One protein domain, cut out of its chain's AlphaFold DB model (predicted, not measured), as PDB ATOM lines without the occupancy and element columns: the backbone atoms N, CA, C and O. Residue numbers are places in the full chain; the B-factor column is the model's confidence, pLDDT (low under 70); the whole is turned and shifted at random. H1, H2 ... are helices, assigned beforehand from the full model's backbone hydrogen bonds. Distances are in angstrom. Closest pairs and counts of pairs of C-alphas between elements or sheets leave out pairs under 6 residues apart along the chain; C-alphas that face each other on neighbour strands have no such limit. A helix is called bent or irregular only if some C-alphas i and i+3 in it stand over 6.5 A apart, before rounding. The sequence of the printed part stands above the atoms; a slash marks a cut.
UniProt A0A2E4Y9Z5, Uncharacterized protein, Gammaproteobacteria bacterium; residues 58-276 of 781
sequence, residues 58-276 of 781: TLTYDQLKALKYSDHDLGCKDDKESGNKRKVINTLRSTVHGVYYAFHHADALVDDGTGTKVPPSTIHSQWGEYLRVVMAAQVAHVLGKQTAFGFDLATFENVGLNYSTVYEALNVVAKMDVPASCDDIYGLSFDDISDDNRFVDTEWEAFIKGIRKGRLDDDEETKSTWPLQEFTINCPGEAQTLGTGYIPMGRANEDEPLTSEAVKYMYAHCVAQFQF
ATOM      1  N   THR A  58      -6.058 -29.269  -3.430       86.31
ATOM      2  CA  THR A  58      -7.213 -28.392  -3.204       86.31
ATOM      3  C   THR A  58      -7.251 -27.852  -1.778       86.31
ATOM      4  O   THR A  58      -6.643 -28.396  -0.854       86.31
ATOM      5  N   LEU A  59      -7.952 -26.728  -1.596       85.94
ATOM      6  CA  LEU A  59      -8.051 -26.070  -0.295       85.94
ATOM      7  C   LEU A  59      -8.911 -26.867   0.688       85.94
ATOM      8  O   LEU A  59      -9.970 -27.376   0.332       85.94
ATOM      9  N   THR A  60      -8.527 -26.861   1.963       84.25
ATOM     10  CA  THR A  60      -9.389 -27.332   3.053       84.25
ATOM     11  C   THR A  60     -10.354 -26.250   3.530       84.25
ATOM     12  O   THR A  60     -10.131 -25.044   3.373       84.25
ATOM     13  N   TYR A  61     -11.430 -26.672   4.199       81.12
ATOM     14  CA  TYR A  61     -12.406 -25.755   4.792       81.12
ATOM     15  C   TYR A  61     -11.760 -24.794   5.811       81.12
ATOM     16  O   TYR A  61     -12.102 -23.611   5.869       81.12
ATOM     17  N   ASP A  62     -10.774 -25.267   6.577       80.25
ATOM     18  CA  ASP A  62     -10.051 -24.451   7.557       80.25
ATOM     19  C   ASP A  62      -9.133 -23.403   6.913       80.25
ATOM     20  O   ASP A  62      -8.995 -22.291   7.443       80.25
ATOM     21  N   GLN A  63      -8.520 -23.726   5.769       81.69
ATOM     22  CA  GLN A  63      -7.768 -22.763   4.963       81.69
ATOM     23  C   GLN A  63      -8.708 -21.697   4.395       81.69
ATOM     24  O   GLN A  63      -8.471 -20.504   4.586       81.69
ATOM     25  N   LEU A  64      -9.834 -22.113   3.810       79.75
ATOM     26  CA  LEU A  64     -10.840 -21.197   3.276       79.75
ATOM     27  C   LEU A  64     -11.405 -20.262   4.359       79.75
ATOM     28  O   LEU A  64     -11.539 -19.057   4.151       79.75
ATOM     29  N   LYS A  65     -11.683 -20.779   5.559       78.12
ATOM     30  CA  LYS A  65     -12.123 -19.961   6.697       78.12
ATOM     31  C   LYS A  65     -11.051 -18.962   7.141       78.12
ATOM     32  O   LYS A  65     -11.374 -17.841   7.537       78.12
ATOM     33  N   ALA A  66      -9.774 -19.340   7.078       75.38
ATOM     34  CA  ALA A  66      -8.662 -18.467   7.447       75.38
ATOM     35  C   ALA A  66      -8.464 -17.291   6.475       75.38
ATOM     36  O   ALA A  66      -7.914 -16.267   6.886       75.38
ATOM     37  N   LEU A  67      -8.956 -17.404   5.239       72.38
ATOM     38  CA  LEU A  67      -8.961 -16.320   4.258       72.38
ATOM     39  C   LEU A  67      -9.950 -15.193   4.591       72.38
ATOM     40  O   LEU A  67      -9.838 -14.106   4.030       72.38
ATOM     41  N   LYS A  68     -10.888 -15.423   5.523       69.19
ATOM     42  CA  LYS A  68     -11.918 -14.457   5.952       69.19
ATOM     43  C   LYS A  68     -12.772 -13.891   4.808       69.19
ATOM     44  O   LYS A  68     -13.338 -12.815   4.946       69.19
ATOM     45  N   TYR A  69     -12.921 -14.607   3.696       66.44
ATOM     46  CA  TYR A  69     -13.710 -14.126   2.550       66.44
ATOM     47  C   TYR A  69     -15.219 -14.035   2.813       66.44
ATOM     48  O   TYR A  69     -15.938 -13.426   2.029       66.44
ATOM     49  N   SER A  70     -15.689 -14.584   3.934       58.44
ATOM     50  CA  SER A  70     -17.051 -14.400   4.441       58.44
ATOM     51  C   SER A  70     -17.260 -13.075   5.197       58.44
ATOM     52  O   SER A  70     -18.358 -12.831   5.686       58.44
ATOM     53  N   ASP A  71     -16.216 -12.259   5.388       62.78
ATOM     54  CA  ASP A  71     -16.293 -10.992   6.122       62.78
ATOM     55  C   ASP A  71     -16.801  -9.862   5.207       62.78
ATOM     56  O   ASP A  71     -16.185  -9.542   4.192       62.78
ATOM     57  N   HIS A  72     -17.936  -9.251   5.553       54.12
ATOM     58  CA  HIS A  72     -18.525  -8.151   4.780       54.12
ATOM     59  C   HIS A  72     -17.726  -6.840   4.888       54.12
ATOM     60  O   HIS A  72     -17.909  -5.959   4.046       54.12
ATOM     61  N   ASP A  73     -16.821  -6.732   5.869       51.97
ATOM     62  CA  ASP A  73     -15.951  -5.569   6.087       51.97
ATOM     63  C   ASP A  73     -14.608  -5.679   5.332       51.97
ATOM     64  O   ASP A  73     -13.712  -4.844   5.505       51.97
ATOM     65  N   LEU A  74     -14.437  -6.700   4.479       58.75
ATOM     66  CA  LEU A  74     -13.242  -6.865   3.653       58.75
ATOM     67  C   LEU A  74     -13.100  -5.667   2.691       58.75
ATOM     68  O   LEU A  74     -13.833  -5.532   1.710       58.75
ATOM     69  N   GLY A  75     -12.149  -4.774   2.982       56.19
ATOM     70  CA  GLY A  75     -11.907  -3.553   2.212       56.19
ATOM     71  C   GLY A  75     -11.481  -3.841   0.772       56.19
ATOM     72  O   GLY A  75     -10.302  -3.985   0.481       56.19
ATOM     73  N   CYS A  76     -12.442  -3.882  -0.147       59.56
ATOM     74  CA  CYS A  76     -12.219  -4.160  -1.568       59.56
ATOM     75  C   CYS A  76     -11.535  -2.995  -2.330       59.56
ATOM     76  O   CYS A  76     -11.036  -3.192  -3.435       59.56
ATOM     77  N   LYS A  77     -11.481  -1.786  -1.741       55.94
ATOM     78  CA  LYS A  77     -11.028  -0.546  -2.410       55.94
ATOM     79  C   LYS A  77      -9.638  -0.030  -2.005       55.94
ATOM     80  O   LYS A  77      -9.052   0.713  -2.784       55.94
ATOM     81  N   ASP A  78      -9.083  -0.449  -0.864       53.12
ATOM     82  CA  ASP A  78      -7.833   0.114  -0.302       53.12
ATOM     83  C   ASP A  78      -6.624  -0.842  -0.350       53.12
ATOM     84  O   ASP A  78      -5.661  -0.696   0.405       53.12
ATOM     85  N   ASP A  79      -6.638  -1.831  -1.241       53.44
ATOM     86  CA  ASP A  79      -5.756  -2.992  -1.120       53.44
ATOM     87  C   ASP A  79      -4.549  -2.946  -2.079       53.44
ATOM     88  O   ASP A  79      -4.534  -3.557  -3.151       53.44
ATOM     89  N   LYS A  80      -3.516  -2.175  -1.708       47.19
ATOM     90  CA  LYS A  80      -2.238  -2.113  -2.444       47.19
ATOM     91  C   LYS A  80      -1.448  -3.419  -2.294       47.19
ATOM     92  O   LYS A  80      -1.029  -3.753  -1.190       47.19
ATOM     93  N   GLU A  81      -1.215  -4.102  -3.417       48.62
ATOM     94  CA  GLU A  81      -0.190  -5.129  -3.730       48.62
ATOM     95  C   GLU A  81       0.043  -6.325  -2.767       48.62
ATOM     96  O   GLU A  81       0.708  -7.281  -3.158       48.62
ATOM     97  N   SER A  82      -0.542  -6.369  -1.567       52.19
ATOM     98  CA  SER A  82      -0.357  -7.416  -0.532       52.19
ATOM     99  C   SER A  82      -1.677  -7.855   0.134       52.19
ATOM    100  O   SER A  82      -1.713  -8.419   1.228       52.19
ATOM    101  N   GLY A  83      -2.774  -7.578  -0.564       66.88
ATOM    102  CA  GLY A  83      -4.131  -7.586  -0.055       66.88
ATOM    103  C   GLY A  83      -4.939  -8.878  -0.101       66.88
ATOM    104  O   GLY A  83      -4.543  -9.874  -0.705       66.88
ATOM    105  N   ASN A  84      -6.147  -8.825   0.458       70.62
ATOM    106  CA  ASN A  84      -7.194  -9.833   0.313       70.62
ATOM    107  C   ASN A  84      -7.582 -10.069  -1.155       70.62
ATOM    108  O   ASN A  84      -7.799 -11.221  -1.529       70.62
ATOM    109  N   LYS A  85      -7.594  -9.022  -1.998       74.00
ATOM    110  CA  LYS A  85      -7.839  -9.166  -3.448       74.00
ATOM    111  C   LYS A  85      -6.789 -10.061  -4.110       74.00
ATOM    112  O   LYS A  85      -7.137 -11.001  -4.818       74.00
ATOM    113  N   ARG A  86      -5.502  -9.805  -3.845       75.88
ATOM    114  CA  ARG A  86      -4.384 -10.616  -4.360       75.88
ATOM    115  C   ARG A  86      -4.480 -12.059  -3.873       75.88
ATOM    116  O   ARG A  86      -4.311 -12.972  -4.672       75.88
ATOM    117  N   LYS A  87      -4.820 -12.262  -2.595       77.75
ATOM    118  CA  LYS A  87      -5.041 -13.604  -2.044       77.75
ATOM    119  C   LYS A  87      -6.156 -14.342  -2.781       77.75
ATOM    120  O   LYS A  87      -5.928 -15.473  -3.180       77.75
ATOM    121  N   VAL A  88      -7.300 -13.693  -3.036       79.19
ATOM    122  CA  VAL A  88      -8.414 -14.310  -3.784       79.19
ATOM    123  C   VAL A  88      -7.982 -14.681  -5.188       79.19
ATOM    124  O   VAL A  88      -8.251 -15.789  -5.634       79.19
ATOM    125  N   ILE A  89      -7.301 -13.769  -5.878       80.25
ATOM    126  CA  ILE A  89      -6.793 -14.011  -7.227       80.25
ATOM    127  C   ILE A  89      -5.880 -15.239  -7.225       80.25
ATOM    128  O   ILE A  89      -6.097 -16.157  -8.004       80.25
ATOM    129  N   ASN A  90      -4.913 -15.307  -6.314       81.81
ATOM    130  CA  ASN A  90      -4.005 -16.446  -6.207       81.81
ATOM    131  C   ASN A  90      -4.726 -17.749  -5.824       81.81
ATOM    132  O   ASN A  90      -4.410 -18.810  -6.363       81.81
ATOM    133  N   THR A  91      -5.726 -17.685  -4.943       85.31
ATOM    134  CA  THR A  91      -6.592 -18.825  -4.628       85.31
ATOM    135  C   THR A  91      -7.356 -19.307  -5.864       85.31
ATOM    136  O   THR A  91      -7.391 -20.501  -6.143       85.31
ATOM    137  N   LEU A  92      -7.940 -18.400  -6.648       86.25
ATOM    138  CA  LEU A  92      -8.669 -18.746  -7.870       86.25
ATOM    139  C   LEU A  92      -7.747 -19.337  -8.938       86.25
ATOM    140  O   LEU A  92      -8.126 -20.307  -9.587       86.25
ATOM    141  N   ARG A  93      -6.529 -18.802  -9.082       84.38
ATOM    142  CA  ARG A  93      -5.493 -19.346  -9.976       84.38
ATOM    143  C   ARG A  93      -5.131 -20.784  -9.629       84.38
ATOM    144  O   ARG A  93      -4.932 -21.594 -10.519       84.38
ATOM    145  N   SER A  94      -5.053 -21.088  -8.335       86.00
ATOM    146  CA  SER A  94      -4.588 -22.388  -7.854       86.00
ATOM    147  C   SER A  94      -5.679 -23.466  -7.791       86.00
ATOM    148  O   SER A  94      -5.352 -24.647  -7.788       86.00
ATOM    149  N   THR A  95      -6.963 -23.089  -7.785       89.31
ATOM    150  CA  THR A  95      -8.100 -24.008  -7.548       89.31
ATOM    151  C   THR A  95      -8.969 -24.294  -8.777       89.31
ATOM    152  O   THR A  95      -9.987 -24.976  -8.654       89.31
ATOM    153  N   VAL A  96      -8.585 -23.807  -9.963       89.44
ATOM    154  CA  VAL A  96      -9.368 -23.948 -11.207       89.44
ATOM    155  C   VAL A  96      -9.780 -25.393 -11.503       89.44
ATOM    156  O   VAL A  96     -10.925 -25.648 -11.866       89.44
ATOM    157  N   HIS A  97      -8.884 -26.348 -11.273       92.00
ATOM    158  CA  HIS A  97      -9.109 -27.759 -11.590       92.00
ATOM    159  C   HIS A  97     -10.114 -28.434 -10.646       92.00
ATOM    160  O   HIS A  97     -10.981 -29.177 -11.100       92.00
ATOM    161  N   GLY A  98     -10.083 -28.100  -9.353       90.50
ATOM    162  CA  GLY A  98     -11.076 -28.588  -8.392       90.50
ATOM    163  C   GLY A  98     -12.475 -28.017  -8.642       90.50
ATOM    164  O   GLY A  98     -13.465 -28.733  -8.504       90.50
ATOM    165  N   VAL A  99     -12.568 -26.746  -9.057       89.94
ATOM    166  CA  VAL A  99     -13.848 -26.115  -9.429       89.94
ATOM    167  C   VAL A  99     -14.404 -26.713 -10.726       89.94
ATOM    168  O   VAL A  99     -15.605 -26.971 -10.805       89.94
ATOM    169  N   TYR A 100     -13.546 -26.971 -11.717       88.88
ATOM    170  CA  TYR A 100     -13.932 -27.657 -12.951       88.88
ATOM    171  C   TYR A 100     -14.526 -29.040 -12.658       88.88
ATOM    172  O   TYR A 100     -15.647 -29.328 -13.078       88.88
ATOM    173  N   TYR A 101     -13.822 -29.856 -11.865       88.81
ATOM    174  CA  TYR A 101     -14.302 -31.176 -11.459       88.81
ATOM    175  C   TYR A 101     -15.661 -31.092 -10.749       88.81
ATOM    176  O   TYR A 101     -16.606 -31.764 -11.154       88.81
ATOM    177  N   ALA A 102     -15.795 -30.184  -9.771       87.38
ATOM    178  CA  ALA A 102     -17.035 -29.975  -9.016       87.38
ATOM    179  C   ALA A 102     -18.253 -29.687  -9.905       87.38
ATOM    180  O   ALA A 102     -19.373 -30.066  -9.571       87.38
ATOM    181  N   PHE A 103     -18.047 -28.958 -11.001       83.94
ATOM    182  CA  PHE A 103     -19.129 -28.543 -11.883       83.94
ATOM    183  C   PHE A 103     -19.504 -29.625 -12.905       83.94
ATOM    184  O   PHE A 103     -20.685 -29.797 -13.199       83.94
ATOM    185  N   HIS A 104     -18.521 -30.356 -13.432       79.75
ATOM    186  CA  HIS A 104     -18.709 -31.222 -14.601       79.75
ATOM    187  C   HIS A 104     -18.927 -32.706 -14.298       79.75
ATOM    188  O   HIS A 104     -19.446 -33.423 -15.150       79.75
ATOM    189  N   HIS A 105     -18.548 -33.179 -13.114       77.62
ATOM    190  CA  HIS A 105     -18.536 -34.608 -12.812       77.62
ATOM    191  C   HIS A 105     -19.754 -35.002 -11.972       77.62
ATOM    192  O   HIS A 105     -20.051 -34.394 -10.949       77.62
ATOM    193  N   ALA A 106     -20.510 -36.011 -12.407       73.25
ATOM    194  CA  ALA A 106     -21.726 -36.443 -11.707       73.25
ATOM    195  C   ALA A 106     -21.424 -37.150 -10.370       73.25
ATOM    196  O   ALA A 106     -22.265 -37.196  -9.471       73.25
ATOM    197  N   ASP A 107     -20.223 -37.696 -10.251       72.19
ATOM    198  CA  ASP A 107     -19.624 -38.341  -9.084       72.19
ATOM    199  C   ASP A 107     -18.883 -37.356  -8.162       72.19
ATOM    200  O   ASP A 107     -18.462 -37.731  -7.064       72.19
ATOM    201  N   ALA A 108     -18.808 -36.076  -8.543       76.69
ATOM    202  CA  ALA A 108     -18.432 -34.980  -7.663       76.69
ATOM    203  C   ALA A 108     -19.508 -34.795  -6.583       76.69
ATOM    204  O   ALA A 108     -20.390 -33.954  -6.694       76.69
ATOM    205  N   LEU A 109     -19.501 -35.625  -5.543       78.12
ATOM    206  CA  LEU A 109     -20.559 -35.633  -4.539       78.12
ATOM    207  C   LEU A 109     -20.159 -34.867  -3.276       78.12
ATOM    208  O   LEU A 109     -19.108 -35.118  -2.685       78.12
ATOM    209  N   VAL A 110     -21.053 -34.001  -2.798       75.94
ATOM    210  CA  VAL A 110     -20.893 -33.248  -1.546       75.94
ATOM    211  C   VAL A 110     -22.021 -33.606  -0.579       75.94
ATOM    212  O   VAL A 110     -23.156 -33.823  -0.999       75.94
ATOM    213  N   ASP A 111     -21.713 -33.700   0.717       73.00
ATOM    214  CA  ASP A 111     -22.732 -33.868   1.761       73.00
ATOM    215  C   ASP A 111     -23.552 -32.577   1.895       73.00
ATOM    216  O   ASP A 111     -23.010 -31.504   2.186       73.00
ATOM    217  N   ASP A 112     -24.864 -32.679   1.690       72.50
ATOM    218  CA  ASP A 112     -25.801 -31.558   1.785       72.50
ATOM    219  C   ASP A 112     -26.100 -31.116   3.234       72.50
ATOM    220  O   ASP A 112     -26.878 -30.188   3.466       72.50
ATOM    221  N   GLY A 113     -25.470 -31.757   4.222       68.38
ATOM    222  CA  GLY A 113     -25.685 -31.524   5.647       68.38
ATOM    223  C   GLY A 113     -26.785 -32.403   6.246       68.38
ATOM    224  O   GLY A 113     -27.042 -32.312   7.449       68.38
ATOM    225  N   THR A 114     -27.415 -33.264   5.443       73.75
ATOM    226  CA  THR A 114     -28.359 -34.298   5.898       73.75
ATOM    227  C   THR A 114     -27.714 -35.681   6.008       73.75
ATOM    228  O   THR A 114     -28.376 -36.627   6.440       73.75
ATOM    229  N   GLY A 115     -26.430 -35.809   5.650       70.00
ATOM    230  CA  GLY A 115     -25.736 -37.087   5.493       70.00
ATOM    231  C   GLY A 115     -25.956 -37.720   4.116       70.00
ATOM    232  O   GLY A 115     -25.556 -38.867   3.904       70.00
ATOM    233  N   THR A 116     -26.595 -36.999   3.185       75.75
ATOM    234  CA  THR A 116     -26.824 -37.436   1.804       75.75
ATOM    235  C   THR A 116     -25.806 -36.768   0.888       75.75
ATOM    236  O   THR A 116     -25.660 -35.548   0.875       75.75
ATOM    237  N   LYS A 117     -25.109 -37.577   0.091       77.38
ATOM    238  CA  LYS A 117     -24.155 -37.116  -0.919       77.38
ATOM    239  C   LYS A 117     -24.893 -36.780  -2.221       77.38
ATOM    240  O   LYS A 117     -25.544 -37.659  -2.784       77.38
ATOM    241  N   VAL A 118     -24.802 -35.534  -2.692       75.19
ATOM    242  CA  VAL A 118     -25.480 -35.043  -3.909       75.19
ATOM    243  C   VAL A 118     -24.509 -34.312  -4.849       75.19
ATOM    244  O   VAL A 118     -23.557 -33.698  -4.359       75.19
ATOM    245  N   PRO A 119     -24.740 -34.323  -6.178       75.75
ATOM    246  CA  PRO A 119     -23.954 -33.520  -7.110       75.75
ATOM    247  C   PRO A 119     -24.239 -32.018  -6.904       75.75
ATOM    248  O   PRO A 119     -25.409 -31.601  -6.954       75.75
ATOM    249  N   PRO A 120     -23.214 -31.172  -6.697       69.06
ATOM    250  CA  PRO A 120     -23.391 -29.743  -6.474       69.06
ATOM    251  C   PRO A 120     -23.825 -29.011  -7.752       69.06
ATOM    252  O   PRO A 120     -24.425 -27.943  -7.664       69.06
ATOM    253  N   SER A 121     -23.593 -29.605  -8.927       66.62
ATOM    254  CA  SER A 121     -23.995 -29.099 -10.244       66.62
ATOM    255  C   SER A 121     -25.477 -29.300 -10.587       66.62
ATOM    256  O   SER A 121     -25.907 -28.923 -11.674       66.62
ATOM    257  N   THR A 122     -26.296 -29.859  -9.685       64.12
ATOM    258  CA  THR A 122     -27.740 -30.023  -9.938       64.12
ATOM    259  C   THR A 122     -28.395 -28.693 -10.348       64.12
ATOM    260  O   THR A 122     -28.322 -27.702  -9.619       64.12
ATOM    261  N   ILE A 123     -29.059 -28.704 -11.515       49.19
ATOM    262  CA  ILE A 123     -29.409 -27.566 -12.402       49.19
ATOM    263  C   ILE A 123     -30.229 -26.415 -11.760       49.19
ATOM    264  O   ILE A 123     -30.442 -25.379 -12.379       49.19
ATOM    265  N   HIS A 124     -30.630 -26.500 -10.488       51.12
ATOM    266  CA  HIS A 124     -31.340 -25.418  -9.782       51.12
ATOM    267  C   HIS A 124     -30.876 -25.176  -8.334       51.12
ATOM    268  O   HIS A 124     -31.597 -24.557  -7.548       51.12
ATOM    269  N   SER A 125     -29.691 -25.656  -7.951       66.56
ATOM    270  CA  SER A 125     -29.116 -25.352  -6.639       66.56
ATOM    271  C   SER A 125     -28.361 -24.014  -6.666       66.56
ATOM    272  O   SER A 125     -27.743 -23.645  -7.664       66.56
ATOM    273  N   GLN A 126     -28.378 -23.266  -5.555       73.88
ATOM    274  CA  GLN A 126     -27.558 -22.049  -5.429       73.88
ATOM    275  C   GLN A 126     -26.057 -22.352  -5.587       73.88
ATOM    276  O   GLN A 126     -25.313 -21.512  -6.085       73.88
ATOM    277  N   TRP A 127     -25.623 -23.561  -5.215       76.19
ATOM    278  CA  TRP A 127     -24.243 -24.023  -5.381       76.19
ATOM    279  C   TRP A 127     -23.850 -24.189  -6.848       76.19
ATOM    280  O   TRP A 127     -22.762 -23.754  -7.222       76.19
ATOM    281  N   GLY A 128     -24.746 -24.725  -7.681       75.19
ATOM    282  CA  GLY A 128     -24.530 -24.855  -9.120       75.19
ATOM    283  C   GLY A 128     -24.275 -23.503  -9.785       75.19
ATOM    284  O   GLY A 128     -23.321 -23.364 -10.545       75.19
ATOM    285  N   GLU A 129     -25.042 -22.470  -9.424       76.31
ATOM    286  CA  GLU A 129     -24.840 -21.110  -9.944       76.31
ATOM    287  C   GLU A 129     -23.518 -20.475  -9.488       76.31
ATOM    288  O   GLU A 129     -22.831 -19.832 -10.288       76.31
ATOM    289  N   TYR A 130     -23.120 -20.665  -8.224       83.25
ATOM    290  CA  TYR A 130     -21.831 -20.162  -7.739       83.25
ATOM    291  C   TYR A 130     -20.653 -20.840  -8.440       83.25
ATOM    292  O   TYR A 130     -19.742 -20.146  -8.900       83.25
ATOM    293  N   LEU A 131     -20.694 -22.170  -8.575       83.81
ATOM    294  CA  LEU A 131     -19.687 -22.930  -9.312       83.81
ATOM    295  C   LEU A 131     -19.629 -22.488 -10.773       83.81
ATOM    296  O   LEU A 131     -18.542 -22.196 -11.255       83.81
ATOM    297  N   ARG A 132     -20.774 -22.340 -11.449       80.06
ATOM    298  CA  ARG A 132     -20.855 -21.918 -12.858       80.06
ATOM    299  C   ARG A 132     -20.166 -20.575 -13.104       80.06
ATOM    300  O   ARG A 132     -19.361 -20.452 -14.023       80.06
ATOM    301  N   VAL A 133     -20.444 -19.568 -12.268       78.69
ATOM    302  CA  VAL A 133     -19.858 -18.221 -12.399       78.69
ATOM    303  C   VAL A 133     -18.349 -18.230 -12.146       78.69
ATOM    304  O   VAL A 133     -17.604 -17.607 -12.903       78.69
ATOM    305  N   VAL A 134     -17.893 -18.928 -11.103       84.81
ATOM    306  CA  VAL A 134     -16.464 -19.000 -10.756       84.81
ATOM    307  C   VAL A 134     -15.686 -19.813 -11.788       84.81
ATOM    308  O   VAL A 134     -14.648 -19.355 -12.260       84.81
ATOM    309  N   MET A 135     -16.232 -20.956 -12.203       84.94
ATOM    310  CA  MET A 135     -15.685 -21.818 -13.249       84.94
ATOM    311  C   MET A 135     -15.538 -21.054 -14.564       84.94
ATOM    312  O   MET A 135     -14.454 -21.053 -15.134       84.94
ATOM    313  N   ALA A 136     -16.567 -20.318 -15.002       77.81
ATOM    314  CA  ALA A 136     -16.497 -19.533 -16.234       77.81
ATOM    315  C   ALA A 136     -15.350 -18.507 -16.202       77.81
ATOM    316  O   ALA A 136     -14.621 -18.370 -17.182       77.81
ATOM    317  N   ALA A 137     -15.146 -17.822 -15.072       79.50
ATOM    318  CA  ALA A 137     -14.040 -16.880 -14.913       79.50
ATOM    319  C   ALA A 137     -12.665 -17.570 -14.850       79.50
ATOM    320  O   ALA A 137     -11.694 -17.040 -15.382       79.50
ATOM    321  N   GLN A 138     -12.554 -18.741 -14.216       85.12
ATOM    322  CA  GLN A 138     -11.296 -19.492 -14.137       85.12
ATOM    323  C   GLN A 138     -10.925 -20.161 -15.468       85.12
ATOM    324  O   GLN A 138      -9.762 -20.159 -15.855       85.12
ATOM    325  N   VAL A 139     -11.901 -20.672 -16.213       80.25
ATOM    326  CA  VAL A 139     -11.712 -21.153 -17.588       80.25
ATOM    327  C   VAL A 139     -11.271 -20.006 -18.490       80.25
ATOM    328  O   VAL A 139     -10.307 -20.142 -19.234       80.25
ATOM    329  N   ALA A 140     -11.936 -18.853 -18.395       76.00
ATOM    330  CA  ALA A 140     -11.555 -17.645 -19.120       76.00
ATOM    331  C   ALA A 140     -10.130 -17.183 -18.771       76.00
ATOM    332  O   ALA A 140      -9.376 -16.773 -19.648       76.00
ATOM    333  N   HIS A 141      -9.732 -17.313 -17.505       78.38
ATOM    334  CA  HIS A 141      -8.366 -17.067 -17.058       78.38
ATOM    335  C   HIS A 141      -7.349 -17.983 -17.755       78.38
ATOM    336  O   HIS A 141      -6.341 -17.478 -18.244       78.38
ATOM    337  N   VAL A 142      -7.630 -19.290 -17.845       80.50
ATOM    338  CA  VAL A 142      -6.743 -20.285 -18.477       80.50
ATOM    339  C   VAL A 142      -6.706 -20.148 -20.007       80.50
ATOM    340  O   VAL A 142      -5.630 -20.175 -20.601       80.50
ATOM    341  N   LEU A 143      -7.865 -19.979 -20.653       76.94
ATOM    342  CA  LEU A 143      -8.009 -20.015 -22.115       76.94
ATOM    343  C   LEU A 143      -7.917 -18.641 -22.796       76.94
ATOM    344  O   LEU A 143      -7.665 -18.580 -23.995       76.94
ATOM    345  N   GLY A 144      -8.122 -17.540 -22.069       64.94
ATOM    346  CA  GLY A 144      -8.381 -16.203 -22.632       64.94
ATOM    347  C   GLY A 144      -7.258 -15.587 -23.474       64.94
ATOM    348  O   GLY A 144      -7.480 -14.568 -24.123       64.94
ATOM    349  N   LYS A 145      -6.068 -16.197 -23.497       62.38
ATOM    350  CA  LYS A 145      -4.943 -15.788 -24.351       62.38
ATOM    351  C   LYS A 145      -4.670 -16.713 -25.544       62.38
ATOM    352  O   LYS A 145      -3.813 -16.397 -26.364       62.38
ATOM    353  N   GLN A 146      -5.381 -17.831 -25.663       64.44
ATOM    354  CA  GLN A 146      -5.155 -18.811 -26.724       64.44
ATOM    355  C   GLN A 146      -5.892 -18.409 -28.008       64.44
ATOM    356  O   GLN A 146      -7.123 -18.429 -28.079       64.44
ATOM    357  N   THR A 147      -5.131 -18.056 -29.047       58.59
ATOM    358  CA  THR A 147      -5.661 -17.632 -30.358       58.59
ATOM    359  C   THR A 147      -6.355 -18.770 -31.111       58.59
ATOM    360  O   THR A 147      -7.232 -18.507 -31.939       58.59
ATOM    361  N   ALA A 148      -6.040 -20.026 -30.768       58.28
ATOM    362  CA  ALA A 148      -6.650 -21.239 -31.313       58.28
ATOM    363  C   ALA A 148      -8.184 -21.292 -31.153       58.28
ATOM    364  O   ALA A 148      -8.870 -21.956 -31.929       58.28
ATOM    365  N   PHE A 149      -8.749 -20.545 -30.197       59.00
ATOM    366  CA  PHE A 149     -10.194 -20.508 -29.949       59.00
ATOM    367  C   PHE A 149     -10.930 -19.363 -30.656       59.00
ATOM    368  O   PHE A 149     -12.134 -19.198 -30.463       59.00
ATOM    369  N   GLY A 150     -10.239 -18.584 -31.498       52.19
ATOM    370  CA  GLY A 150     -10.860 -17.550 -32.330       52.19
ATOM    371  C   GLY A 150     -11.351 -16.317 -31.566       52.19
ATOM    372  O   GLY A 150     -12.122 -15.531 -32.120       52.19
ATOM    373  N   PHE A 151     -10.920 -16.132 -30.315       55.34
ATOM    374  CA  PHE A 151     -11.169 -14.909 -29.558       55.34
ATOM    375  C   PHE A 151     -10.111 -13.858 -29.903       55.34
ATOM    376  O   PHE A 151      -8.911 -14.125 -29.840       55.34
ATOM    377  N   ASP A 152     -10.551 -12.650 -30.253       57.25
ATOM    378  CA  ASP A 152      -9.654 -11.499 -30.311       57.25
ATOM    379  C   ASP A 152      -9.315 -11.083 -28.873       57.25
ATOM    380  O   ASP A 152     -10.196 -10.620 -28.139       57.25
ATOM    381  N   LEU A 153      -8.043 -11.244 -28.481       55.59
ATOM    382  CA  LEU A 153      -7.525 -10.872 -27.158       55.59
ATOM    383  C   LEU A 153      -7.880  -9.427 -26.774       55.59
ATOM    384  O   LEU A 153      -8.061  -9.139 -25.594       55.59
ATOM    385  N   ALA A 154      -8.008  -8.517 -27.747       57.69
ATOM    386  CA  ALA A 154      -8.358  -7.120 -27.494       57.69
ATOM    387  C   ALA A 154      -9.827  -6.916 -27.075       57.69
ATOM    388  O   ALA A 154     -10.182  -5.847 -26.580       57.69
ATOM    389  N   THR A 155     -10.681  -7.923 -27.276       56.34
ATOM    390  CA  THR A 155     -12.128  -7.861 -27.012       56.34
ATOM    391  C   THR A 155     -12.583  -8.769 -25.874       56.34
ATOM    392  O   THR A 155     -13.766  -8.771 -25.557       56.34
ATOM    393  N   PHE A 156     -11.672  -9.527 -25.258       60.75
ATOM    394  CA  PHE A 156     -11.996 -10.491 -24.212       60.75
ATOM    395  C   PHE A 156     -12.166  -9.819 -22.835       60.75
ATOM    396  O   PHE A 156     -11.196  -9.436 -22.179       60.75
ATOM    397  N   GLU A 157     -13.408  -9.701 -22.360       62.50
ATOM    398  CA  GLU A 157     -13.745  -9.240 -21.012       62.50
ATOM    399  C   GLU A 157     -14.028 -10.421 -20.072       62.50
ATOM    400  O   GLU A 157     -14.904 -11.249 -20.326       62.50
ATOM    401  N   ASN A 158     -13.322 -10.467 -18.938       65.81
ATOM    402  CA  ASN A 158     -13.519 -11.487 -17.908       65.81
ATOM    403  C   ASN A 158     -14.833 -11.280 -17.139       65.81
ATOM    404  O   ASN A 158     -15.171 -10.156 -16.756       65.81
ATOM    405  N   VAL A 159     -15.527 -12.383 -16.826       71.94
ATOM    406  CA  VAL A 159     -16.698 -12.359 -15.937       71.94
ATOM    407  C   VAL A 159     -16.271 -11.851 -14.563       71.94
ATOM    408  O   VAL A 159     -15.347 -12.376 -13.943       71.94
ATOM    409  N   GLY A 160     -16.954 -10.817 -14.079       72.94
ATOM    410  CA  GLY A 160     -16.673 -10.246 -12.775       72.94
ATOM    411  C   GLY A 160     -17.102 -11.168 -11.631       72.94
ATOM    412  O   GLY A 160     -18.235 -11.658 -11.611       72.94
ATOM    413  N   LEU A 161     -16.212 -11.373 -10.659       79.44
ATOM    414  CA  LEU A 161     -16.409 -12.245  -9.502       79.44
ATOM    415  C   LEU A 161     -16.658 -11.442  -8.226       79.44
ATOM    416  O   LEU A 161     -15.938 -10.495  -7.927       79.44
ATOM    417  N   ASN A 162     -17.649 -11.855  -7.437       78.25
ATOM    418  CA  ASN A 162     -17.880 -11.334  -6.088       78.25
ATOM    419  C   ASN A 162     -17.249 -12.284  -5.053       78.25
ATOM    420  O   ASN A 162     -17.374 -13.501  -5.182       78.25
ATOM    421  N   TYR A 163     -16.625 -11.740  -4.003       77.31
ATOM    422  CA  TYR A 163     -16.033 -12.503  -2.892       77.31
ATOM    423  C   TYR A 163     -16.979 -13.540  -2.276       77.31
ATOM    424  O   TYR A 163     -16.551 -14.653  -1.989       77.31
ATOM    425  N   SER A 164     -18.260 -13.200  -2.105       77.62
ATOM    426  CA  SER A 164     -19.269 -14.122  -1.556       77.62
ATOM    427  C   SER A 164     -19.504 -15.327  -2.469       77.62
ATOM    428  O   SER A 164     -19.485 -16.464  -2.012       77.62
ATOM    429  N   THR A 165     -19.634 -15.088  -3.775       80.69
ATOM    430  CA  THR A 165     -19.762 -16.137  -4.796       80.69
ATOM    431  C   THR A 165     -18.519 -17.025  -4.851       80.69
ATOM    432  O   THR A 165     -18.641 -18.245  -4.907       80.69
ATOM    433  N   VAL A 166     -17.328 -16.425  -4.779       84.62
ATOM    434  CA  VAL A 166     -16.056 -17.161  -4.738       84.62
ATOM    435  C   VAL A 166     -15.962 -18.023  -3.482       84.62
ATOM    436  O   VAL A 166     -15.605 -19.194  -3.573       84.62
ATOM    437  N   TYR A 167     -16.307 -17.474  -2.316       84.62
ATOM    438  CA  TYR A 167     -16.279 -18.215  -1.061       84.62
ATOM    439  C   TYR A 167     -17.193 -19.439  -1.109       84.62
ATOM    440  O   TYR A 167     -16.743 -20.530  -0.772       84.62
ATOM    441  N   GLU A 168     -18.438 -19.288  -1.566       85.56
ATOM    442  CA  GLU A 168     -19.374 -20.413  -1.622       85.56
ATOM    443  C   GLU A 168     -18.951 -21.477  -2.640       85.56
ATOM    444  O   GLU A 168     -19.013 -22.665  -2.330       85.56
ATOM    445  N   ALA A 169     -18.437 -21.085  -3.809       87.50
ATOM    446  CA  ALA A 169     -17.901 -22.041  -4.780       87.50
ATOM    447  C   ALA A 169     -16.722 -22.845  -4.199       87.50
ATOM    448  O   ALA A 169     -16.703 -24.074  -4.264       87.50
ATOM    449  N   LEU A 170     -15.759 -22.171  -3.563       88.94
ATOM    450  CA  LEU A 170     -14.601 -22.830  -2.952       88.94
ATOM    451  C   LEU A 170     -14.971 -23.651  -1.710       88.94
ATOM    452  O   LEU A 170     -14.317 -24.648  -1.421       88.94
ATOM    453  N   ASN A 171     -16.022 -23.265  -0.984       87.69
ATOM    454  CA  ASN A 171     -16.553 -24.017   0.155       87.69
ATOM    455  C   ASN A 171     -17.097 -25.379  -0.282       87.69
ATOM    456  O   ASN A 171     -16.919 -26.367   0.429       87.69
ATOM    457  N   VAL A 172     -17.724 -25.441  -1.460       87.12
ATOM    458  CA  VAL A 172     -18.163 -26.701  -2.069       87.12
ATOM    459  C   VAL A 172     -16.953 -27.570  -2.419       87.12
ATOM    460  O   VAL A 172     -16.894 -28.717  -1.979       87.12
ATOM    461  N   VAL A 173     -15.951 -27.015  -3.113       88.56
ATOM    462  CA  VAL A 173     -14.721 -27.751  -3.476       88.56
ATOM    463  C   VAL A 173     -13.996 -28.283  -2.239       88.56
ATOM    464  O   VAL A 173     -13.616 -29.447  -2.205       88.56
ATOM    465  N   ALA A 174     -13.873 -27.481  -1.181       85.88
ATOM    466  CA  ALA A 174     -13.178 -27.872   0.046       85.88
ATOM    467  C   ALA A 174     -13.832 -29.050   0.796       85.88
ATOM    468  O   ALA A 174     -13.173 -29.755   1.568       85.88
ATOM    469  N   LYS A 175     -15.138 -29.264   0.597       82.62
ATOM    470  CA  LYS A 175     -15.904 -30.367   1.200       82.62
ATOM    471  C   LYS A 175     -15.912 -31.634   0.352       82.62
ATOM    472  O   LYS A 175     -16.320 -32.677   0.851       82.62
ATOM    473  N   MET A 176     -15.471 -31.540  -0.893       80.94
ATOM    474  CA  MET A 176     -15.438 -32.641  -1.839       80.94
ATOM    475  C   MET A 176     -14.092 -33.373  -1.791       80.94
ATOM    476  O   MET A 176     -13.093 -32.825  -1.314       80.94
ATOM    477  N   ASP A 177     -14.083 -34.604  -2.293       80.62
ATOM    478  CA  ASP A 177     -12.870 -35.364  -2.580       80.62
ATOM    479  C   ASP A 177     -12.604 -35.249  -4.088       80.62
ATOM    480  O   ASP A 177     -13.357 -35.781  -4.903       80.62
ATOM    481  N   VAL A 178     -11.587 -34.469  -4.456       86.12
ATOM    482  CA  VAL A 178     -11.185 -34.253  -5.856       86.12
ATOM    483  C   VAL A 178     -10.150 -35.318  -6.239       86.12
ATOM    484  O   VAL A 178      -9.290 -35.627  -5.406       86.12
ATOM    485  N   PRO A 179     -10.197 -35.892  -7.457       88.69
ATOM    486  CA  PRO A 179      -9.180 -36.830  -7.914       88.69
ATOM    487  C   PRO A 179      -7.774 -36.245  -7.815       88.69
ATOM    488  O   PRO A 179      -7.563 -35.051  -8.034       88.69
ATOM    489  N   ALA A 180      -6.809 -37.094  -7.465       85.44
ATOM    490  CA  ALA A 180      -5.429 -36.658  -7.286       85.44
ATOM    491  C   ALA A 180      -4.699 -36.457  -8.621       85.44
ATOM    492  O   ALA A 180      -3.669 -35.800  -8.624       85.44
ATOM    493  N   SER A 181      -5.198 -36.977  -9.745       89.62
ATOM    494  CA  SER A 181      -4.545 -36.834 -11.049       89.62
ATOM    495  C   SER A 181      -5.348 -35.942 -11.999       89.62
ATOM    496  O   SER A 181      -6.579 -35.947 -12.002       89.62
ATOM    497  N   CYS A 182      -4.648 -35.173 -12.833       92.00
ATOM    498  CA  CYS A 182      -5.257 -34.444 -13.943       92.00
ATOM    499  C   CYS A 182      -5.925 -35.402 -14.939       92.00
ATOM    500  O   CYS A 182      -6.938 -35.047 -15.533       92.00
ATOM    501  N   ASP A 183      -5.387 -36.610 -15.087       90.94
ATOM    502  CA  ASP A 183      -5.907 -37.626 -15.997       90.94
ATOM    503  C   ASP A 183      -7.321 -38.050 -15.587       90.94
ATOM    504  O   ASP A 183      -8.236 -38.046 -16.409       90.94
ATOM    505  N   ASP A 184      -7.534 -38.290 -14.290       88.69
ATOM    506  CA  ASP A 184      -8.849 -38.619 -13.732       88.69
ATOM    507  C   ASP A 184      -9.830 -37.427 -13.822       88.69
ATOM    508  O   ASP A 184     -11.021 -37.631 -14.035       88.69
ATOM    509  N   ILE A 185      -9.357 -36.177 -13.683       89.69
ATOM    510  CA  ILE A 185     -10.218 -34.974 -13.752       89.69
ATOM    511  C   ILE A 185     -10.733 -34.702 -15.169       89.69
ATOM    512  O   ILE A 185     -11.809 -34.128 -15.326       89.69
ATOM    513  N   TYR A 186      -9.952 -35.033 -16.196       90.38
ATOM    514  CA  TYR A 186     -10.283 -34.691 -17.584       90.38
ATOM    515  C   TYR A 186     -10.593 -35.901 -18.466       90.38
ATOM    516  O   TYR A 186     -11.059 -35.712 -19.590       90.38
ATOM    517  N   GLY A 187     -10.349 -37.125 -17.988       88.50
ATOM    518  CA  GLY A 187     -10.479 -38.346 -18.784       88.50
ATOM    519  C   GLY A 187      -9.502 -38.397 -19.963       88.50
ATOM    520  O   GLY A 187      -9.847 -38.946 -21.008       88.50
ATOM    521  N   LEU A 188      -8.325 -37.782 -19.808       89.56
ATOM    522  CA  LEU A 188      -7.249 -37.698 -20.803       89.56
ATOM    523  C   LEU A 188      -5.950 -38.257 -20.210       89.56
ATOM    524  O   LEU A 188      -5.810 -38.313 -18.994       89.56
ATOM    525  N   SER A 189      -4.987 -38.621 -21.045       87.56
ATOM    526  CA  SER A 189      -3.612 -38.924 -20.639       87.56
ATOM    527  C   SER A 189      -2.621 -37.948 -21.272       87.56
ATOM    528  O   SER A 189      -2.953 -37.186 -22.183       87.56
ATOM    529  N   PHE A 190      -1.369 -37.973 -20.805       83.19
ATOM    530  CA  PHE A 190      -0.323 -37.120 -21.372       83.19
ATOM    531  C   PHE A 190      -0.130 -37.394 -22.874       83.19
ATOM    532  O   PHE A 190       0.022 -36.454 -23.654       83.19
ATOM    533  N   ASP A 191      -0.284 -38.656 -23.284       83.12
ATOM    534  CA  ASP A 191      -0.230 -39.100 -24.681       83.12
ATOM    535  C   ASP A 191      -1.310 -38.449 -25.572       83.12
ATOM    536  O   ASP A 191      -1.137 -38.368 -26.785       83.12
ATOM    537  N   ASP A 192      -2.416 -37.945 -25.007       82.50
ATOM    538  CA  ASP A 192      -3.475 -37.265 -25.772       82.50
ATOM    539  C   ASP A 192      -3.102 -35.835 -26.209       82.50
ATOM    540  O   ASP A 192      -3.792 -35.233 -27.053       82.50
ATOM    541  N   ILE A 193      -2.042 -35.274 -25.611       82.00
ATOM    542  CA  ILE A 193      -1.525 -33.924 -25.884       82.00
ATOM    543  C   ILE A 193      -0.041 -33.899 -26.282       82.00
ATOM    544  O   ILE A 193       0.430 -32.852 -26.733       82.00
ATOM    545  N   SER A 194       0.684 -35.011 -26.150       74.81
ATOM    546  CA  SER A 194       2.058 -35.169 -26.638       74.81
ATOM    547  C   SER A 194       2.109 -35.960 -27.944       74.81
ATOM    548  O   SER A 194       1.415 -36.962 -28.081       74.81
ATOM    549  N   ASP A 195       2.968 -35.562 -28.886       62.50
ATOM    550  CA  ASP A 195       3.253 -36.365 -30.082       62.50
ATOM    551  C   ASP A 195       4.531 -37.190 -29.854       62.50
ATOM    552  O   ASP A 195       5.599 -36.651 -29.579       62.50
ATOM    553  N   ASP A 196       4.466 -38.500 -30.102       47.84
ATOM    554  CA  ASP A 196       5.597 -39.453 -30.034       47.84
ATOM    555  C   ASP A 196       6.727 -39.145 -31.070       47.84
ATOM    556  O   ASP A 196       7.759 -39.824 -31.174       47.84
ATOM    557  N   ASN A 197       6.551 -38.090 -31.880       41.81
ATOM    558  CA  ASN A 197       7.482 -37.627 -32.906       41.81
ATOM    559  C   ASN A 197       8.475 -36.603 -32.333       41.81
ATOM    560  O   ASN A 197       8.229 -35.403 -32.312       41.81
ATOM    561  N   ARG A 198       9.659 -37.103 -31.965       47.09
ATOM    562  CA  ARG A 198      10.790 -36.453 -31.257       47.09
ATOM    563  C   ARG A 198      11.397 -35.156 -31.846       47.09
ATOM    564  O   ARG A 198      12.529 -34.829 -31.498       47.09
ATOM    565  N   PHE A 199      10.732 -34.436 -32.754       43.25
ATOM    566  CA  PHE A 199      11.332 -33.302 -33.475       43.25
ATOM    567  C   PHE A 199      10.508 -32.003 -33.509       43.25
ATOM    568  O   PHE A 199      11.074 -30.983 -33.902       43.25
ATOM    569  N   VAL A 200       9.232 -31.991 -33.101       55.50
ATOM    570  CA  VAL A 200       8.421 -30.760 -33.001       55.50
ATOM    571  C   VAL A 200       7.494 -30.874 -31.793       55.50
ATOM    572  O   VAL A 200       6.695 -31.802 -31.743       55.50
ATOM    573  N   ASP A 201       7.603 -29.938 -30.848       64.06
ATOM    574  CA  ASP A 201       6.675 -29.846 -29.715       64.06
ATOM    575  C   ASP A 201       5.248 -29.621 -30.235       64.06
ATOM    576  O   ASP A 201       5.036 -28.784 -31.123       64.06
ATOM    577  N   THR A 202       4.260 -30.316 -29.669       75.88
ATOM    578  CA  THR A 202       2.853 -29.980 -29.930       75.88
ATOM    579  C   THR A 202       2.532 -28.583 -29.387       75.88
ATOM    580  O   THR A 202       3.233 -28.042 -28.525       75.88
ATOM    581  N   GLU A 203       1.436 -27.982 -29.851       79.06
ATOM    582  CA  GLU A 203       0.983 -26.682 -29.336       79.06
ATOM    583  C   GLU A 203       0.726 -26.719 -27.813       79.06
ATOM    584  O   GLU A 203       1.070 -25.778 -27.093       79.06
ATOM    585  N   TRP A 204       0.214 -27.840 -27.291       82.12
ATOM    586  CA  TRP A 204      -0.018 -28.034 -25.855       82.12
ATOM    587  C   TRP A 204       1.278 -28.228 -25.065       82.12
ATOM    588  O   TRP A 204       1.409 -27.696 -23.963       82.12
ATOM    589  N   GLU A 205       2.267 -28.935 -25.612       79.00
ATOM    590  CA  GLU A 205       3.585 -29.054 -24.983       79.00
ATOM    591  C   GLU A 205       4.306 -27.707 -24.920       79.00
ATOM    592  O   GLU A 205       4.905 -27.372 -23.893       79.00
ATOM    593  N   ALA A 206       4.220 -26.908 -25.986       79.19
ATOM    594  CA  ALA A 206       4.733 -25.544 -25.995       79.19
ATOM    595  C   ALA A 206       4.044 -24.692 -24.915       79.19
ATOM    596  O   ALA A 206       4.721 -23.979 -24.169       79.19
ATOM    597  N   PHE A 207       2.725 -24.839 -24.752       79.81
ATOM    598  CA  PHE A 207       1.953 -24.186 -23.691       79.81
ATOM    599  C   PHE A 207       2.399 -24.619 -22.281       79.81
ATOM    600  O   PHE A 207       2.649 -23.765 -21.425       79.81
ATOM    601  N   ILE A 208       2.604 -25.922 -22.045       83.94
ATOM    602  CA  ILE A 208       3.142 -26.454 -20.780       83.94
ATOM    603  C   ILE A 208       4.533 -25.876 -20.493       83.94
ATOM    604  O   ILE A 208       4.813 -25.425 -19.379       83.94
ATOM    605  N   LYS A 209       5.424 -25.875 -21.494       79.75
ATOM    606  CA  LYS A 209       6.781 -25.321 -21.365       79.75
ATOM    607  C   LYS A 209       6.751 -23.819 -21.078       79.75
ATOM    608  O   LYS A 209       7.579 -23.356 -20.295       79.75
ATOM    609  N   GLY A 210       5.814 -23.083 -21.673       77.25
ATOM    610  CA  GLY A 210       5.574 -21.671 -21.381       77.25
ATOM    611  C   GLY A 210       5.232 -21.452 -19.906       77.25
ATOM    612  O   GLY A 210       5.955 -20.744 -19.198       77.25
ATOM    613  N   ILE A 211       4.213 -22.162 -19.411       78.06
ATOM    614  CA  ILE A 211       3.812 -22.140 -17.996       78.06
ATOM    615  C   ILE A 211       5.025 -22.420 -17.095       78.06
ATOM    616  O   ILE A 211       5.406 -21.580 -16.287       78.06
ATOM    617  N   ARG A 212       5.744 -23.528 -17.290       78.31
ATOM    618  CA  ARG A 212       6.931 -23.862 -16.472       78.31
ATOM    619  C   ARG A 212       7.999 -22.765 -16.425       78.31
ATOM    620  O   ARG A 212       8.708 -22.632 -15.432       78.31
ATOM    621  N   LYS A 213       8.146 -21.989 -17.501       71.44
ATOM    622  CA  LYS A 213       9.152 -20.923 -17.612       71.44
ATOM    623  C   LYS A 213       8.739 -19.607 -16.962       71.44
ATOM    624  O   LYS A 213       9.546 -18.677 -16.984       71.44
ATOM    625  N   GLY A 214       7.517 -19.473 -16.447       65.06
ATOM    626  CA  GLY A 214       7.043 -18.150 -16.043       65.06
ATOM    627  C   GLY A 214       6.428 -17.326 -17.171       65.06
ATOM    628  O   GLY A 214       6.181 -16.142 -16.956       65.06
ATOM    629  N   ARG A 215       6.272 -17.880 -18.383       60.91
ATOM    630  CA  ARG A 215       6.153 -17.097 -19.625       60.91
ATOM    631  C   ARG A 215       5.003 -17.596 -20.497       60.91
ATOM    632  O   ARG A 215       4.994 -18.745 -20.909       60.91
ATOM    633  N   LEU A 216       4.061 -16.718 -20.821       54.09
ATOM    634  CA  LEU A 216       2.995 -17.003 -21.795       54.09
ATOM    635  C   LEU A 216       2.999 -16.045 -22.996       54.09
ATOM    636  O   LEU A 216       2.176 -16.214 -23.887       54.09
ATOM    637  N   ASP A 217       3.931 -15.089 -23.036       46.75
ATOM    638  CA  ASP A 217       4.098 -14.147 -24.145       46.75
ATOM    639  C   ASP A 217       5.444 -14.434 -24.852       46.75
ATOM    640  O   ASP A 217       6.426 -14.769 -24.186       46.75
ATOM    641  N   ASP A 218       5.506 -14.282 -26.183       45.47
ATOM    642  CA  ASP A 218       6.704 -14.496 -27.030       45.47
ATOM    643  C   ASP A 218       7.839 -13.460 -26.803       45.47
ATOM    644  O   ASP A 218       8.805 -13.403 -27.565       45.47
ATOM    645  N   ASP A 219       7.727 -12.601 -25.783       45.00
ATOM    646  CA  ASP A 219       8.689 -11.537 -25.483       45.00
ATOM    647  C   ASP A 219       9.759 -12.016 -24.486       45.00
ATOM    648  O   ASP A 219       9.499 -12.229 -23.299       45.00
ATOM    649  N   GLU A 220      10.991 -12.193 -24.974       44.47
ATOM    650  CA  GLU A 220      12.129 -12.645 -24.167       44.47
ATOM    651  C   GLU A 220      12.729 -11.557 -23.255       44.47
ATOM    652  O   GLU A 220      13.430 -11.906 -22.300       44.47
ATOM    653  N   GLU A 221      12.478 -10.263 -23.506       38.97
ATOM    654  CA  GLU A 221      13.124  -9.162 -22.766       38.97
ATOM    655  C   GLU A 221      12.423  -8.826 -21.444       38.97
ATOM    656  O   GLU A 221      13.058  -8.332 -20.504       38.97
ATOM    657  N   THR A 222      11.130  -9.132 -21.328       42.78
ATOM    658  CA  THR A 222      10.317  -8.715 -20.187       42.78
ATOM    659  C   THR A 222       9.824  -9.934 -19.401       42.78
ATOM    660  O   THR A 222       8.821 -10.545 -19.752       42.78
ATOM    661  N   LYS A 223      10.446 -10.260 -18.249       40.25
ATOM    662  CA  LYS A 223       9.810 -11.098 -17.197       40.25
ATOM    663  C   LYS A 223       8.626 -10.334 -16.548       40.25
ATOM    664  O   LYS A 223       8.520 -10.273 -15.323       40.25
ATOM    665  N   SER A 224       7.773  -9.655 -17.322       38.06
ATOM    666  CA  SER A 224       6.571  -9.016 -16.787       38.06
ATOM    667  C   SER A 224       5.537 -10.091 -16.478       38.06
ATOM    668  O   SER A 224       5.239 -10.929 -17.317       38.06
ATOM    669  N   THR A 225       5.053 -10.060 -15.239       43.41
ATOM    670  CA  THR A 225       3.992 -10.870 -14.619       43.41
ATOM    671  C   THR A 225       3.212 -11.823 -15.528       43.41
ATOM    672  O   THR A 225       2.540 -11.393 -16.459       43.41
ATOM    673  N   TRP A 226       3.209 -13.094 -15.123       49.44
ATOM    674  CA  TRP A 226       2.360 -14.186 -15.598       49.44
ATOM    675  C   TRP A 226       1.018 -13.745 -16.227       49.44
ATOM    676  O   TRP A 226       0.121 -13.309 -15.495       49.44
ATOM    677  N   PRO A 227       0.843 -13.868 -17.554       52.03
ATOM    678  CA  PRO A 227      -0.256 -13.225 -18.251       52.03
ATOM    679  C   PRO A 227      -1.366 -14.218 -18.636       52.03
ATOM    680  O   PRO A 227      -1.804 -14.279 -19.779       52.03
ATOM    681  N   LEU A 228      -1.855 -14.994 -17.667       63.47
ATOM    682  CA  LEU A 228      -3.229 -15.504 -17.737       63.47
ATOM    683  C   LEU A 228      -4.182 -14.325 -17.476       63.47
ATOM    684  O   LEU A 228      -3.827 -13.420 -16.712       63.47
ATOM    685  N   GLN A 229      -5.371 -14.302 -18.088       68.06
ATOM    686  CA  GLN A 229      -6.243 -13.116 -18.034       68.06
ATOM    687  C   GLN A 229      -6.558 -12.739 -16.578       68.06
ATOM    688  O   GLN A 229      -7.019 -13.577 -15.802       68.06
ATOM    689  N   GLU A 230      -6.306 -11.496 -16.167       71.88
ATOM    690  CA  GLU A 230      -6.486 -11.102 -14.766       71.88
ATOM    691  C   GLU A 230      -7.960 -11.211 -14.344       71.88
ATOM    692  O   GLU A 230      -8.863 -10.803 -15.075       71.88
ATOM    693  N   PHE A 231      -8.225 -11.767 -13.158       75.69
ATOM    694  CA  PHE A 231      -9.589 -11.851 -12.643       75.69
ATOM    695  C   PHE A 231     -10.143 -10.456 -12.341       75.69
ATOM    696  O   PHE A 231      -9.577  -9.692 -11.552       75.69
ATOM    697  N   THR A 232     -11.319 -10.165 -12.888       76.00
ATOM    698  CA  THR A 232     -12.105  -8.995 -12.499       76.00
ATOM    699  C   THR A 232     -12.828  -9.313 -11.191       76.00
ATOM    700  O   THR A 232     -13.710 -10.167 -11.164       76.00
ATOM    701  N   ILE A 233     -12.466  -8.643 -10.094       75.44
ATOM    702  CA  ILE A 233     -13.143  -8.795  -8.796       75.44
ATOM    703  C   ILE A 233     -14.028  -7.573  -8.544       75.44
ATOM    704  O   ILE A 233     -13.513  -6.457  -8.474       75.44
ATOM    705  N   ASN A 234     -15.331  -7.796  -8.371       73.75
ATOM    706  CA  ASN A 234     -16.325  -6.767  -8.067       73.75
ATOM    707  C   ASN A 234     -16.593  -6.711  -6.563       73.75
ATOM    708  O   ASN A 234     -16.751  -7.745  -5.902       73.75
ATOM    709  N   CYS A 235     -16.685  -5.501  -6.018       71.38
ATOM    710  CA  CYS A 235     -17.001  -5.327  -4.608       71.38
ATOM    711  C   CYS A 235     -18.491  -5.607  -4.324       71.38
ATOM    712  O   CYS A 235     -19.332  -5.498  -5.223       71.38
ATOM    713  N   PRO A 236     -18.861  -5.924  -3.069       67.75
ATOM    714  CA  PRO A 236     -20.265  -6.029  -2.684       67.75
ATOM    715  C   PRO A 236     -21.053  -4.766  -3.075       67.75
ATOM    716  O   PRO A 236     -20.700  -3.658  -2.676       67.75
ATOM    717  N   GLY A 237     -22.117  -4.937  -3.867       65.50
ATOM    718  CA  GLY A 237     -22.972  -3.844  -4.351       65.50
ATOM    719  C   GLY A 237     -22.544  -3.201  -5.677       65.50
ATOM    720  O   GLY A 237     -23.283  -2.364  -6.193       65.50
ATOM    721  N   GLU A 238     -21.402  -3.587  -6.253       70.88
ATOM    722  CA  GLU A 238     -21.037  -3.205  -7.621       70.88
ATOM    723  C   GLU A 238     -21.759  -4.102  -8.635       70.88
ATOM    724  O   GLU A 238     -22.013  -5.283  -8.380       70.88
ATOM    725  N   ALA A 239     -22.134  -3.526  -9.781       69.56
ATOM    726  CA  ALA A 239     -22.754  -4.292 -10.854       69.56
ATOM    727  C   ALA A 239     -21.772  -5.363 -11.338       69.56
ATOM    728  O   ALA A 239     -20.587  -5.085 -11.523       69.56
ATOM    729  N   GLN A 240     -22.265  -6.583 -11.546       68.50
ATOM    730  CA  GLN A 240     -21.421  -7.644 -12.066       68.50
ATOM    731  C   GLN A 240     -20.982  -7.292 -13.489       68.50
ATOM    732  O   GLN A 240     -21.821  -7.155 -14.377       68.50
ATOM    733  N   THR A 241     -19.673  -7.165 -13.708       68.69
ATOM    734  CA  THR A 241     -19.092  -7.101 -15.052       68.69
ATOM    735  C   THR A 241     -19.494  -8.349 -15.828       68.69
ATOM    736  O   THR A 241     -19.110  -9.468 -15.473       68.69
ATOM    737  N   LEU A 242     -20.312  -8.155 -16.857       64.12
ATOM    738  CA  LEU A 242     -20.720  -9.208 -17.772       64.12
ATOM    739  C   LEU A 242     -19.587  -9.382 -18.782       64.12
ATOM    740  O   LEU A 242     -19.367  -8.497 -19.598       64.12
ATOM    741  N   GLY A 243     -18.848 -10.486 -18.687       59.59
ATOM    742  CA  GLY A 243     -17.768 -10.782 -19.624       59.59
ATOM    743  C   GLY A 243     -18.278 -11.009 -21.050       59.59
ATOM    744  O   GLY A 243     -19.424 -11.425 -21.258       59.59
ATOM    745  N   THR A 244     -17.430 -10.765 -22.046       50.19
ATOM    746  CA  THR A 244     -17.750 -10.984 -23.460       50.19
ATOM    747  C   THR A 244     -17.744 -12.485 -23.749       50.19
ATOM    748  O   THR A 244     -16.702 -13.075 -24.008       50.19
ATOM    749  N   GLY A 245     -18.913 -13.121 -23.691       51.00
ATOM    750  CA  GLY A 245     -19.054 -14.546 -24.002       51.00
ATOM    751  C   GLY A 245     -18.901 -15.437 -22.777       51.00
ATOM    752  O   GLY A 245     -17.943 -16.194 -22.667       51.00
ATOM    753  N   TYR A 246     -19.870 -15.347 -21.864       50.06
ATOM    754  CA  TYR A 246     -20.079 -16.312 -20.787       50.06
ATOM    755  C   TYR A 246     -20.128 -17.729 -21.379       50.06
ATOM    756  O   TYR A 246     -21.183 -18.148 -21.853       50.06
ATOM    757  N   ILE A 247     -18.966 -18.403 -21.392       51.38
ATOM    758  CA  ILE A 247     -18.665 -19.612 -22.177       51.38
ATOM    759  C   ILE A 247     -18.829 -19.335 -23.697       51.38
ATOM    760  O   ILE A 247     -19.693 -18.547 -24.083       51.38
ATOM    761  N   PRO A 248     -18.044 -19.924 -24.624       43.25
ATOM    762  CA  PRO A 248     -18.435 -19.928 -26.033       43.25
ATOM    763  C   PRO A 248     -19.856 -20.501 -26.167       43.25
ATOM    764  O   PRO A 248     -20.060 -21.711 -26.186       43.25
ATOM    765  N   MET A 249     -20.863 -19.622 -26.241       38.62
ATOM    766  CA  MET A 249     -22.240 -19.977 -26.564       38.62
ATOM    767  C   MET A 249     -22.240 -20.497 -27.994       38.62
ATOM    768  O   MET A 249     -22.345 -19.749 -28.964       38.62
ATOM    769  N   GLY A 250     -22.044 -21.802 -28.111       39.44
ATOM    770  CA  GLY A 250     -21.794 -22.423 -29.391       39.44
ATOM    771  C   GLY A 250     -21.774 -23.937 -29.332       39.44
ATOM    772  O   GLY A 250     -20.896 -24.503 -29.970       39.44
ATOM    773  N   ARG A 251     -22.711 -24.577 -28.603       38.94
ATOM    774  CA  ARG A 251     -23.293 -25.908 -28.916       38.94
ATOM    775  C   ARG A 251     -24.346 -26.340 -27.873       38.94
ATOM    776  O   ARG A 251     -24.018 -26.906 -26.849       38.94
ATOM    777  N   ALA A 252     -25.614 -26.094 -28.196       36.00
ATOM    778  CA  ALA A 252     -26.845 -26.822 -27.835       36.00
ATOM    779  C   ALA A 252     -27.204 -27.262 -26.387       36.00
ATOM    780  O   ALA A 252     -28.403 -27.393 -26.167       36.00
ATOM    781  N   ASN A 253     -26.298 -27.448 -25.419       43.22
ATOM    782  CA  ASN A 253     -26.640 -27.898 -24.058       43.22
ATOM    783  C   ASN A 253     -25.912 -27.060 -22.991       43.22
ATOM    784  O   ASN A 253     -24.715 -26.818 -23.105       43.22
ATOM    785  N   GLU A 254     -26.628 -26.645 -21.942       48.16
ATOM    786  CA  GLU A 254     -26.079 -25.924 -20.775       48.16
ATOM    787  C   GLU A 254     -25.093 -26.781 -19.946       48.16
ATOM    788  O   GLU A 254     -24.381 -26.245 -19.098       48.16
ATOM    789  N   ASP A 255     -25.005 -28.083 -20.248       48.03
ATOM    790  CA  ASP A 255     -24.293 -29.101 -19.465       48.03
ATOM    791  C   ASP A 255     -22.828 -29.358 -19.907       48.03
ATOM    792  O   ASP A 255     -22.047 -29.896 -19.127       48.03
ATOM    793  N   GLU A 256     -22.402 -28.947 -21.115       52.16
ATOM    794  CA  GLU A 256     -21.010 -29.122 -21.605       52.16
ATOM    795  C   GLU A 256     -20.454 -27.853 -22.292       52.16
ATOM    796  O   GLU A 256     -20.398 -27.751 -23.519       52.16
ATOM    797  N   PRO A 257     -20.028 -26.848 -21.506       57.44
ATOM    798  CA  PRO A 257     -19.536 -25.565 -22.009       57.44
ATOM    799  C   PRO A 257     -18.213 -25.573 -22.807       57.44
ATOM    800  O   PRO A 257     -17.933 -24.602 -23.510       57.44
ATOM    801  N   LEU A 258     -17.374 -26.609 -22.709       71.12
ATOM    802  CA  LEU A 258     -16.041 -26.625 -23.334       71.12
ATOM    803  C   LEU A 258     -15.979 -27.516 -24.576       71.12
ATOM    804  O   LEU A 258     -16.507 -28.623 -24.595       71.12
ATOM    805  N   THR A 259     -15.277 -27.056 -25.615       75.69
ATOM    806  CA  THR A 259     -14.911 -27.913 -26.752       75.69
ATOM    807  C   THR A 259     -13.864 -28.943 -26.325       75.69
ATOM    808  O   THR A 259     -13.105 -28.701 -25.390       75.69
ATOM    809  N   SER A 260     -13.751 -30.060 -27.050       78.69
ATOM    810  CA  SER A 260     -12.695 -31.062 -26.815       78.69
ATOM    811  C   SER A 260     -11.288 -30.450 -26.824       78.69
ATOM    812  O   SER A 260     -10.446 -30.812 -26.013       78.69
ATOM    813  N   GLU A 261     -11.054 -29.472 -27.700       78.19
ATOM    814  CA  GLU A 261      -9.813 -28.693 -27.755       78.19
ATOM    815  C   GLU A 261      -9.598 -27.853 -26.489       78.19
ATOM    816  O   GLU A 261      -8.523 -27.875 -25.898       78.19
ATOM    817  N   ALA A 262     -10.631 -27.158 -26.007       79.25
ATOM    818  CA  ALA A 262     -10.541 -26.382 -24.771       79.25
ATOM    819  C   ALA A 262     -10.259 -27.275 -23.554       79.25
ATOM    820  O   ALA A 262      -9.468 -26.900 -22.691       79.25
ATOM    821  N   VAL A 263     -10.842 -28.478 -23.518       84.69
ATOM    822  CA  VAL A 263     -10.554 -29.487 -22.490       84.69
ATOM    823  C   VAL A 263      -9.077 -29.899 -22.520       84.69
ATOM    824  O   VAL A 263      -8.454 -29.945 -21.464       84.69
ATOM    825  N   LYS A 264      -8.470 -30.084 -23.701       86.69
ATOM    826  CA  LYS A 264      -7.028 -30.378 -23.817       86.69
ATOM    827  C   LYS A 264      -6.135 -29.264 -23.264       86.69
ATOM    828  O   LYS A 264      -5.157 -29.561 -22.588       86.69
ATOM    829  N   TYR A 265      -6.471 -27.989 -23.474       84.94
ATOM    830  CA  TYR A 265      -5.717 -26.879 -22.866       84.94
ATOM    831  C   TYR A 265      -5.908 -26.786 -21.352       84.94
ATOM    832  O   TYR A 265      -4.960 -26.484 -20.626       84.94
ATOM    833  N   MET A 266      -7.116 -27.062 -20.862       87.50
ATOM    834  CA  MET A 266      -7.394 -27.137 -19.427       87.50
ATOM    835  C   MET A 266      -6.630 -28.298 -18.764       87.50
ATOM    836  O   MET A 266      -6.115 -28.136 -17.653       87.50
ATOM    837  N   TYR A 267      -6.499 -29.430 -19.459       91.62
ATOM    838  CA  TYR A 267      -5.655 -30.556 -19.063       91.62
ATOM    839  C   TYR A 267      -4.165 -30.186 -19.082       91.62
ATOM    840  O   TYR A 267      -3.486 -30.340 -18.070       91.62
ATOM    841  N   ALA A 268      -3.668 -29.581 -20.164       89.25
ATOM    842  CA  ALA A 268      -2.286 -29.111 -20.267       89.25
ATOM    843  C   ALA A 268      -1.925 -28.098 -19.161       89.25
ATOM    844  O   ALA A 268      -0.854 -28.186 -18.561       89.25
ATOM    845  N   HIS A 269      -2.837 -27.177 -18.821       89.50
ATOM    846  CA  HIS A 269      -2.670 -26.271 -17.680       89.50
ATOM    847  C   HIS A 269      -2.563 -27.037 -16.352       89.50
ATOM    848  O   HIS A 269      -1.691 -26.734 -15.539       89.50
ATOM    849  N   CYS A 270      -3.409 -28.053 -16.153       92.38
ATOM    850  CA  CYS A 270      -3.380 -28.906 -14.963       92.38
ATOM    851  C   CYS A 270      -2.046 -29.634 -14.823       92.38
ATOM    852  O   CYS A 270      -1.420 -29.564 -13.764       92.38
ATOM    853  N   VAL A 271      -1.571 -30.258 -15.904       91.56
ATOM    854  CA  VAL A 271      -0.266 -30.926 -15.947       91.56
ATOM    855  C   VAL A 271       0.843 -29.939 -15.606       91.56
ATOM    856  O   VAL A 271       1.648 -30.183 -14.711       91.56
ATOM    857  N   ALA A 272       0.857 -28.775 -16.247       88.81
ATOM    858  CA  ALA A 272       1.890 -27.782 -16.005       88.81
ATOM    859  C   ALA A 272       1.890 -27.244 -14.560       88.81
ATOM    860  O   ALA A 272       2.958 -26.923 -14.038       88.81
ATOM    861  N   GLN A 273       0.735 -27.164 -13.897       89.31
ATOM    862  CA  GLN A 273       0.620 -26.705 -12.512       89.31
ATOM    863  C   GLN A 273       0.972 -27.792 -11.482       89.31
ATOM    864  O   GLN A 273       1.674 -27.510 -10.513       89.31
ATOM    865  N   PHE A 274       0.466 -29.015 -11.659       91.62
ATOM    866  CA  PHE A 274       0.475 -30.052 -10.619       91.62
ATOM    867  C   PHE A 274       1.478 -31.174 -10.841       91.62
ATOM    868  O   PHE A 274       1.590 -32.076 -10.009       91.62
ATOM    869  N   GLN A 275       2.238 -31.139 -11.926       90.56
ATOM    870  CA  GLN A 275       3.367 -32.036 -12.081       90.56
ATOM    871  C   GLN A 275       4.510 -31.652 -11.126       90.56
ATOM    872  O   GLN A 275       4.719 -30.478 -10.803       90.56
ATOM    873  N   PHE A 276       5.255 -32.652 -10.652       89.88
ATOM    874  CA  PHE A 276       6.284 -32.482  -9.626       89.88
ATOM    875  C   PHE A 276       7.303 -31.401  -9.996       89.88
ATOM    876  O   PHE A 276       7.857 -31.442 -11.085       89.88
TER     877      PHE A 276
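This is residues 58 to 276 of the 781 residues of an uncharacterized protein of Gammaproteobacteria bacterium (UniProt A0A2E4Y9Z5). Crossed helices make a core with long loops around it: H2b and H4 cross H3 near its first residues, and H7, with H6 at its side, packs on the other end of H3. The printed part has 219 residues with seven named helices, H1 to H7 in order, and no named strand; the class is all helix, with under half of the residues, 88, in named elements. It is compact, with a radius of gyration of the C-alphas of 17.6 A and spans of 54 by 42 by 37 A.

Begin at H1, residues 61 to 66, which touches H4, residues 163 to 175; their closest C-alphas, Tyr 61 and Ala 174, are 5.3 A apart. H2, residues 84 to 104, was assigned as one helix by its hydrogen bonds but is bent: C-alphas 94 and 97 are 8.0 A apart, between arms H2a, 84 to 94, and H2b, 97 to 104. Residues 127 to 134 of H3, residues 126 to 143, touch H4 about perpendicular at 82 degrees, closest at C-alphas Leu 131 and Ala 169, 5.0 A. H2b touches residues 128 to 135 of H3, closest at C-alphas Val 99 and Met 135, 6.0 A. H7, residues 260 to 274, touches H5, residues 182 to 186, closest at C-alphas Cys 270 and Cys 182, 5.9 A. It touches H6, residues 203 to 212, at a shallow tilt of 27 degrees, the same way, closest at C-alphas Ala 272 and Ile 208, 5.1 A. Residues 139 to 143 of H3 touch H7, closest at C-alphas Val 142 and Met 266, 6.9 A. H3 and H6 are apart. In H1, H2a, H2b, H3, H4, H5, H6 and H7 every O i to N i+4 pair is within hydrogen-bond range.

Find C-alpha 61 at (-12.406, -25.755, 4.792), where H1 begins. H3 runs 25.8 A from C-alpha 126, H4 18.3 A, and H7 20.9 A to C-alpha 274 at (0.475, -30.052, -10.619).

The C-alphas of Thr 114 and Glu 221, the two farthest apart, are 56.3 A apart. The printed part has no cut; H4 to H5 is a short link, and the other links are long, among them H6 to H7 with 47 residues. The mean pLDDT of the printed part is 71.6, and 82 residues are under 70, among them 68 to 83 and 239 to 257.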